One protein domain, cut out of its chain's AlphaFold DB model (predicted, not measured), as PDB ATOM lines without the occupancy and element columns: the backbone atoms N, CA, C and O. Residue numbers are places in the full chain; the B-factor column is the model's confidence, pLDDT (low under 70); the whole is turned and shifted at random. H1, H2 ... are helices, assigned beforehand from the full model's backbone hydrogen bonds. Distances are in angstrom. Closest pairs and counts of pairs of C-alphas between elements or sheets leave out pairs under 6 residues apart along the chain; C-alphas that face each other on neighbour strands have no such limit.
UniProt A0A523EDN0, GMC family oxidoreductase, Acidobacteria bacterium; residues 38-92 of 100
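What this domain is: This is residues 38 to 92 of the 100 residues of the protein "GMC family oxidoreductase" of Acidobacteria bacterium (UniProt A0A523EDN0). This domain has little regular structure: it is a winding chain of loops, with the short helix H1 at its beginning and the short helix H2 beyond a wide looping link. After H2 a long unnamed stretch folds back through the middle and out again to Tyr 92. The printed part has 55 residues, with two named helices, H1 then H2, holding 11 of them, and no named strand; the class is all helix. It is only just compact, close to loose, with a radius of gyration of the C-alphas of 11.7 A, and spans 32 by 24 by 16 A.

How they stand to each other: Look first at H1, residues 39 to 42, then at H2, residues 60 to 66: the two are apart. H1 is too short for an O i to N i+4 pair, and its one O i to N i+3 pair is not within hydrogen-bond range; in H2, 2 of 3 O i to N i+4 pairs are.

Where its parts are: Find C-alpha 39 at (222.088, 164.272, 167.214), where H1 begins. H2 runs 10.1 A to C-alpha 66 at (222.932, 154.637, 145.414).

The domain as a whole: The C-alphas farthest apart, Trp 50 and Tyr 92, are 33.9 A apart. The link from H1 to H2 is long, and the printed part has no cut. No printed residue is under 70 in pLDDT.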
ATOM      1  N   ALA A  38     225.726 162.474 165.096       93.81
ATOM      2  CA  ALA A  38     225.722 163.555 166.072       93.81
ATOM      3  C   ALA A  38     224.304 164.148 166.119       93.81
ATOM      4  O   ALA A  38     223.921 164.836 165.166       93.81
ATOM      5  N   PRO A  39     223.492 163.858 167.157       91.12
ATOM      6  CA  PRO A  39     222.088 164.272 167.214       91.12
ATOM      7  C   PRO A  39     221.869 165.763 166.944       91.12
ATOM      8  O   PRO A  39     220.932 166.131 166.247       91.12
ATOM      9  N   GLU A  40     222.772 166.619 167.413       92.12
ATOM     10  CA  GLU A  40     222.715 168.069 167.240       92.12
ATOM     11  C   GLU A  40     222.768 168.536 165.770       92.12
ATOM     12  O   GLU A  40     222.282 169.622 165.458       92.12
ATOM     13  N   HIS A  41     223.326 167.725 164.867       90.06
ATOM     14  CA  HIS A  41     223.462 168.048 163.442       90.06
ATOM     15  C   HIS A  41     222.609 167.142 162.547       90.06
ATOM     16  O   HIS A  41     222.145 167.552 161.482       90.06
ATOM     17  N   ASP A  42     222.436 165.885 162.946       92.56
ATOM     18  CA  ASP A  42     221.903 164.850 162.075       92.56
ATOM     19  C   ASP A  42     220.403 164.627 162.242       92.56
ATOM     20  O   ASP A  42     219.747 164.200 161.286       92.56
ATOM     21  N   TYR A  43     219.841 164.915 163.414       92.31
ATOM     22  CA  TYR A  43     218.421 164.704 163.675       92.31
ATOM     23  C   TYR A  43     217.590 165.801 163.012       92.31
ATOM     24  O   TYR A  43     217.872 166.992 163.119       92.31
ATOM     25  N   VAL A  44     216.603 165.377 162.226       92.50
ATOM     26  CA  VAL A  44     215.794 166.242 161.349       92.50
ATOM     27  C   VAL A  44     214.310 165.891 161.400       92.50
ATOM     28  O   VAL A  44     213.527 166.427 160.628       92.50
ATOM     29  N   GLU A  45     213.892 165.023 162.314       88.00
ATOM     30  CA  GLU A  45     212.501 164.613 162.537       88.00
ATOM     31  C   GLU A  45     211.567 165.793 162.840       88.00
ATOM     32  O   GLU A  45     210.369 165.727 162.587       88.00
ATOM     33  N   HIS A  46     212.122 166.899 163.336       92.88
ATOM     34  CA  HIS A  46     211.402 168.143 163.592       92.88
ATOM     35  C   HIS A  46     211.212 169.010 162.328       92.88
ATOM     36  O   HIS A  46     210.407 169.949 162.330       92.88
ATOM     37  N   VAL A  47     211.937 168.721 161.238       94.69
ATOM     38  CA  VAL A  47     211.855 169.465 159.976       94.69
ATOM     39  C   VAL A  47     210.544 169.137 159.276       94.69
ATOM     40  O   VAL A  47     210.268 167.994 158.918       94.69
ATOM     41  N   GLN A  48     209.745 170.172 159.040       96.31
ATOM     42  CA  GLN A  48     208.435 170.029 158.418       96.31
ATOM     43  C   GLN A  48     208.537 169.670 156.926       96.31
ATOM     44  O   GLN A  48     209.445 170.162 156.248       96.31
ATOM     45  N   PRO A  49     207.580 168.902 156.364       94.56
ATOM     46  CA  PRO A  49     207.648 168.456 154.973       94.56
ATOM     47  C   PRO A  49     207.802 169.598 153.965       94.56
ATOM     48  O   PRO A  49     208.572 169.483 153.024       94.56
ATOM     49  N   TRP A  50     207.136 170.739 154.159       94.94
ATOM     50  CA  TRP A  50     207.227 171.875 153.228       94.94
ATOM     51  C   TRP A  50     208.588 172.585 153.221       94.94
ATOM     52  O   TRP A  50     208.865 173.326 152.280       94.94
ATOM     53  N   ASN A  51     209.430 172.350 154.230       95.81
ATOM     54  CA  ASN A  51     210.806 172.847 154.262       95.81
ATOM     55  C   ASN A  51     211.771 171.920 153.507       95.81
ATOM     56  O   ASN A  51     212.902 172.312 153.219       95.81
ATOM     57  N   LEU A  52     211.340 170.698 153.183       94.56
ATOM     58  CA  LEU A  52     212.128 169.758 152.407       94.56
ATOM     59  C   LEU A  52     211.952 169.969 150.903       94.56
ATOM     60  O   LEU A  52     210.882 170.333 150.410       94.56
ATOM     61  N   ARG A  53     213.010 169.676 150.147       94.38
ATOM     62  CA  ARG A  53     213.073 169.916 148.700       94.38
ATOM     63  C   ARG A  53     212.023 169.120 147.930       94.38
ATOM     64  O   ARG A  53     211.453 169.629 146.967       94.38
ATOM     65  N   TYR A  54     211.800 167.876 148.326       94.62
ATOM     66  CA  TYR A  54     210.866 166.955 147.687       94.62
ATOM     67  C   TYR A  54     209.580 166.782 148.505       94.62
ATOM     68  O   TYR A  54     208.763 165.920 148.190       94.62
ATOM     69  N   ARG A  55     209.346 167.644 149.504       94.25
ATOM     70  CA  ARG A  55     208.144 167.657 150.348       94.25
ATOM     71  C   ARG A  55     207.888 166.350 151.098       94.25
ATOM     72  O   ARG A  55     206.742 165.930 151.249       94.25
ATOM     73  N   GLY A  56     208.960 165.693 151.529       91.00
ATOM     74  CA  GLY A  56     208.920 164.386 152.174       91.00
ATOM     75  C   GLY A  56     208.867 163.212 151.199       91.00
ATOM     76  O   GLY A  56     208.884 162.056 151.619       91.00
ATOM     77  N   LEU A  57     208.825 163.475 149.891       89.75
ATOM     78  CA  LEU A  57     208.919 162.434 148.877       89.75
ATOM     79  C   LEU A  57     210.378 162.079 148.598       89.75
ATOM     80  O   LEU A  57     211.294 162.886 148.676       89.75
ATOM     81  N   LYS A  58     210.602 160.837 148.188       91.69
ATOM     82  CA  LYS A  58     211.945 160.337 147.898       91.69
ATOM     83  C   LYS A  58     212.557 161.037 146.681       91.69
ATOM     84  O   LYS A  58     211.921 161.135 145.627       91.69
ATOM     85  N   ASN A  59     213.843 161.383 146.760       93.44
ATOM     86  CA  ASN A  59     214.644 161.714 145.580       93.44
ATOM     87  C   ASN A  59     214.940 160.443 144.765       93.44
ATOM     88  O   ASN A  59     216.034 159.881 144.834       93.44
ATOM     89  N   ARG A  60     213.947 159.982 143.995       92.38
ATOM     90  CA  ARG A  60     213.979 158.691 143.286       92.38
ATOM     91  C   ARG A  60     215.257 158.501 142.473       92.38
ATOM     92  O   ARG A  60     215.953 157.519 142.667       92.38
ATOM     93  N   ARG A  61     215.648 159.498 141.670       93.69
ATOM     94  CA  ARG A  61     216.849 159.419 140.818       93.69
ATOM     95  C   ARG A  61     218.146 159.227 141.610       93.69
ATOM     96  O   ARG A  61     219.058 158.572 141.113       93.69
ATOM     97  N   ALA A  62     218.270 159.833 142.790       93.69
ATOM     98  CA  ALA A  62     219.461 159.679 143.625       93.69
ATOM     99  C   ALA A  62     219.471 158.327 144.357       93.69
ATOM    100  O   ALA A  62     220.515 157.673 144.435       93.69
ATOM    101  N   LEU A  63     218.309 157.893 144.851       94.75
ATOM    102  CA  LEU A  63     218.164 156.598 145.509       94.75
ATOM    103  C   LEU A  63     218.323 155.435 144.527       94.75
ATOM    104  O   LEU A  63     219.033 154.497 144.839       94.75
ATOM    105  N   ASP A  64     217.790 155.520 143.310       95.06
ATOM    106  CA  ASP A  64     217.975 154.484 142.283       95.06
ATOM    107  C   ASP A  64     219.454 154.246 141.963       95.06
ATOM    108  O   ASP A  64     219.862 153.126 141.670       95.06
ATOM    109  N   LYS A  65     220.275 155.301 142.042       94.38
ATOM    110  CA  LYS A  65     221.717 155.205 141.812       94.38
ATOM    111  C   LYS A  65     222.465 154.590 142.988       94.38
ATOM    112  O   LYS A  65     223.412 153.860 142.747       94.38
ATOM    113  N   SER A  66     222.117 154.948 144.224       94.56
ATOM    114  CA  SER A  66     222.932 154.637 145.414       94.56
ATOM    115  C   SER A  66     222.347 153.560 146.325       94.56
ATOM    116  O   SER A  66     223.102 152.923 147.051       94.56
ATOM    117  N   LYS A  67     221.025 153.391 146.307       95.50
ATOM    118  CA  LYS A  67     220.210 152.588 147.228       95.50
ATOM    119  C   LYS A  67     219.067 151.843 146.501       95.50
ATOM    120  O   LYS A  67     217.909 151.977 146.908       95.50
ATOM    121  N   PRO A  68     219.320 151.138 145.376       94.75
ATOM    122  CA  PRO A  68     218.286 150.459 144.593       94.75
ATOM    123  C   PRO A  68     217.410 149.478 145.384       94.75
ATOM    124  O   PRO A  68     216.261 149.308 144.993       94.75
ATOM    125  N   THR A  69     217.915 148.865 146.456       94.19
ATOM    126  CA  THR A  69     217.163 147.951 147.328       94.19
ATOM    127  C   THR A  69     216.613 148.696 148.540       94.19
ATOM    128  O   THR A  69     215.418 148.643 148.826       94.19
ATOM    129  N   GLN A  70     217.456 149.454 149.245       94.12
ATOM    130  CA  GLN A  70     217.038 150.132 150.477       94.12
ATOM    131  C   GLN A  70     215.968 151.206 150.260       94.12
ATOM    132  O   GLN A  70     215.213 151.505 151.186       94.12
ATOM    133  N   LYS A  71     215.853 151.780 149.053       94.69
ATOM    134  CA  LYS A  71     214.799 152.752 148.714       94.69
ATOM    135  C   LYS A  71     213.380 152.209 148.894       94.69
ATOM    136  O   LYS A  71     212.458 153.016 148.995       94.69
ATOM    137  N   ASP A  72     213.194 150.893 148.924       93.25
ATOM    138  CA  ASP A  72     211.878 150.274 149.099       93.25
ATOM    139  C   ASP A  72     211.487 150.171 150.583       93.25
ATOM    140  O   ASP A  72     210.312 150.007 150.910       93.25
ATOM    141  N   CYS A  73     212.439 150.368 151.505       93.19
ATOM    142  CA  CYS A  73     212.148 150.490 152.929       93.19
ATOM    143  C   CYS A  73     211.318 151.754 153.205       93.19
ATOM    144  O   CYS A  73     211.628 152.847 152.711       93.19
ATOM    145  N   TYR A  74     210.275 151.621 154.032       90.19
ATOM    146  CA  TYR A  74     209.403 152.740 154.407       90.19
ATOM    147  C   TYR A  74     210.184 153.870 155.093       90.19
ATOM    148  O   TYR A  74     209.908 155.034 154.833       90.19
ATOM    149  N   GLY A  75     211.201 153.523 155.890       90.69
ATOM    150  CA  GLY A  75     212.060 154.482 156.585       90.69
ATOM    151  C   GLY A  75     213.141 155.116 155.707       90.69
ATOM    152  O   GLY A  75     213.817 156.034 156.151       90.69
ATOM    153  N   CYS A  76     213.337 154.662 154.464       93.38
ATOM    154  CA  CYS A  76     214.272 155.297 153.532       93.38
ATOM    155  C   CYS A  76     213.556 156.418 152.768       93.38
ATOM    156  O   CYS A  76     213.198 156.267 151.595       93.38
ATOM    157  N   ASP A  77     213.285 157.519 153.461       92.81
ATOM    158  CA  ASP A  77     212.594 158.701 152.945       92.81
ATOM    159  C   ASP A  77     213.534 159.916 152.803       92.81
ATOM    160  O   ASP A  77     214.762 159.794 152.854       92.81
ATOM    161  N   GLU A  78     212.978 161.100 152.546       94.75
ATOM    162  CA  GLU A  78     213.784 162.311 152.366       94.75
ATOM    163  C   GLU A  78     214.540 162.730 153.642       94.75
ATOM    164  O   GLU A  78     215.652 163.244 153.535       94.75
ATOM    165  N   TRP A  79     213.996 162.456 154.833       94.38
ATOM    166  CA  TRP A  79     214.652 162.757 156.108       94.38
ATOM    167  C   TRP A  79     215.769 161.761 156.410       94.38
ATOM    168  O   TRP A  79     216.891 162.146 156.759       94.38
ATOM    169  N   ALA A  80     215.447 160.475 156.288       93.06
ATOM    170  CA  ALA A  80     216.223 159.398 156.875       93.06
ATOM    171  C   ALA A  80     217.116 158.654 155.877       93.06
ATOM    172  O   ALA A  80     218.028 157.950 156.302       93.06
ATOM    173  N   SER A  81     216.964 158.850 154.560       93.56
ATOM    174  CA  SER A  81     217.819 158.185 153.553       93.56
ATOM    175  C   SER A  81     219.325 158.432 153.718       93.56
ATOM    176  O   SER A  81     220.128 157.654 153.204       93.56
ATOM    177  N   LYS A  82     219.730 159.481 154.445       91.81
ATOM    178  CA  LYS A  82     221.132 159.763 154.804       91.81
ATOM    179  C   LYS A  82     221.723 158.802 155.844       91.81
ATOM    180  O   LYS A  82     222.943 158.717 155.943       91.81
ATOM    181  N   PHE A  83     220.880 158.103 156.605       93.69
ATOM    182  CA  PHE A  83     221.289 157.097 157.592       93.69
ATOM    183  C   PHE A  83     221.468 155.705 156.979       93.69
ATOM    184  O   PHE A  83     222.035 154.818 157.605       93.69
ATOM    185  N   PHE A  84     221.010 155.515 155.743       94.12
ATOM    186  CA  PHE A  84     221.212 154.285 154.995       94.12
ATOM    187  C   PHE A  84     222.558 154.345 154.257       94.12
ATOM    188  O   PHE A  84     222.876 155.341 153.594       94.12
ATOM    189  N   VAL A  85     223.340 153.270 154.351       95.31
ATOM    190  CA  VAL A  85     224.586 153.082 153.585       95.31
ATOM    191  C   VAL A  85     224.309 152.955 152.081       95.31
ATOM    192  O   VAL A  85     223.161 152.886 151.663       95.31
ATOM    193  N   SER A  86     225.327 152.989 151.218       94.69
ATOM    194  CA  SER A  86     225.092 152.753 149.787       94.69
ATOM    195  C   SER A  86     225.073 151.258 149.471       94.69
ATOM    196  O   SER A  86     226.055 150.568 149.725       94.69
ATOM    197  N   ASP A  87     224.027 150.784 148.791       95.06
ATOM    198  CA  ASP A  87     223.960 149.410 148.264       95.06
ATOM    199  C   ASP A  87     225.045 149.136 147.204       95.06
ATOM    200  O   ASP A  87     225.302 147.985 146.862       95.06
ATOM    201  N   ARG A  88     225.675 150.179 146.637       92.62
ATOM    202  CA  ARG A  88     226.788 150.016 145.687       92.62
ATOM    203  C   ARG A  88     228.073 149.596 146.385       92.62
ATOM    204  O   ARG A  88     228.799 148.763 145.852       92.62
ATOM    205  N   ASP A  89     228.334 150.198 147.538       94.06
ATOM    206  CA  ASP A  89     229.533 149.941 148.337       94.06
ATOM    207  C   ASP A  89     229.337 148.693 149.214       94.06
ATOM    208  O   ASP A  89     230.292 147.983 149.520       94.06
ATOM    209  N   HIS A  90     228.079 148.385 149.555       93.06
ATOM    210  CA  HIS A  90     227.668 147.232 150.356       93.06
ATOM    211  C   HIS A  90     226.639 146.369 149.597       93.06
ATOM    212  O   HIS A  90     225.460 146.348 149.960       93.06
ATOM    213  N   PRO A  91     227.047 145.668 148.520       92.12
ATOM    214  CA  PRO A  91     226.121 144.926 147.674       92.12
ATOM    215  C   PRO A  91     225.481 143.743 148.408       92.12
ATOM    216  O   PRO A  91     226.156 142.931 149.045       92.12
ATOM    217  N   TYR A  92     224.164 143.604 148.256       89.38
ATOM    218  CA  TYR A  92     223.425 142.456 148.773       89.38
ATOM    219  C   TYR A  92     223.833 141.166 148.056       89.38
ATOM    220  O   TYR A  92     223.904 141.105 146.829       89.38
TER     221      TYR A  92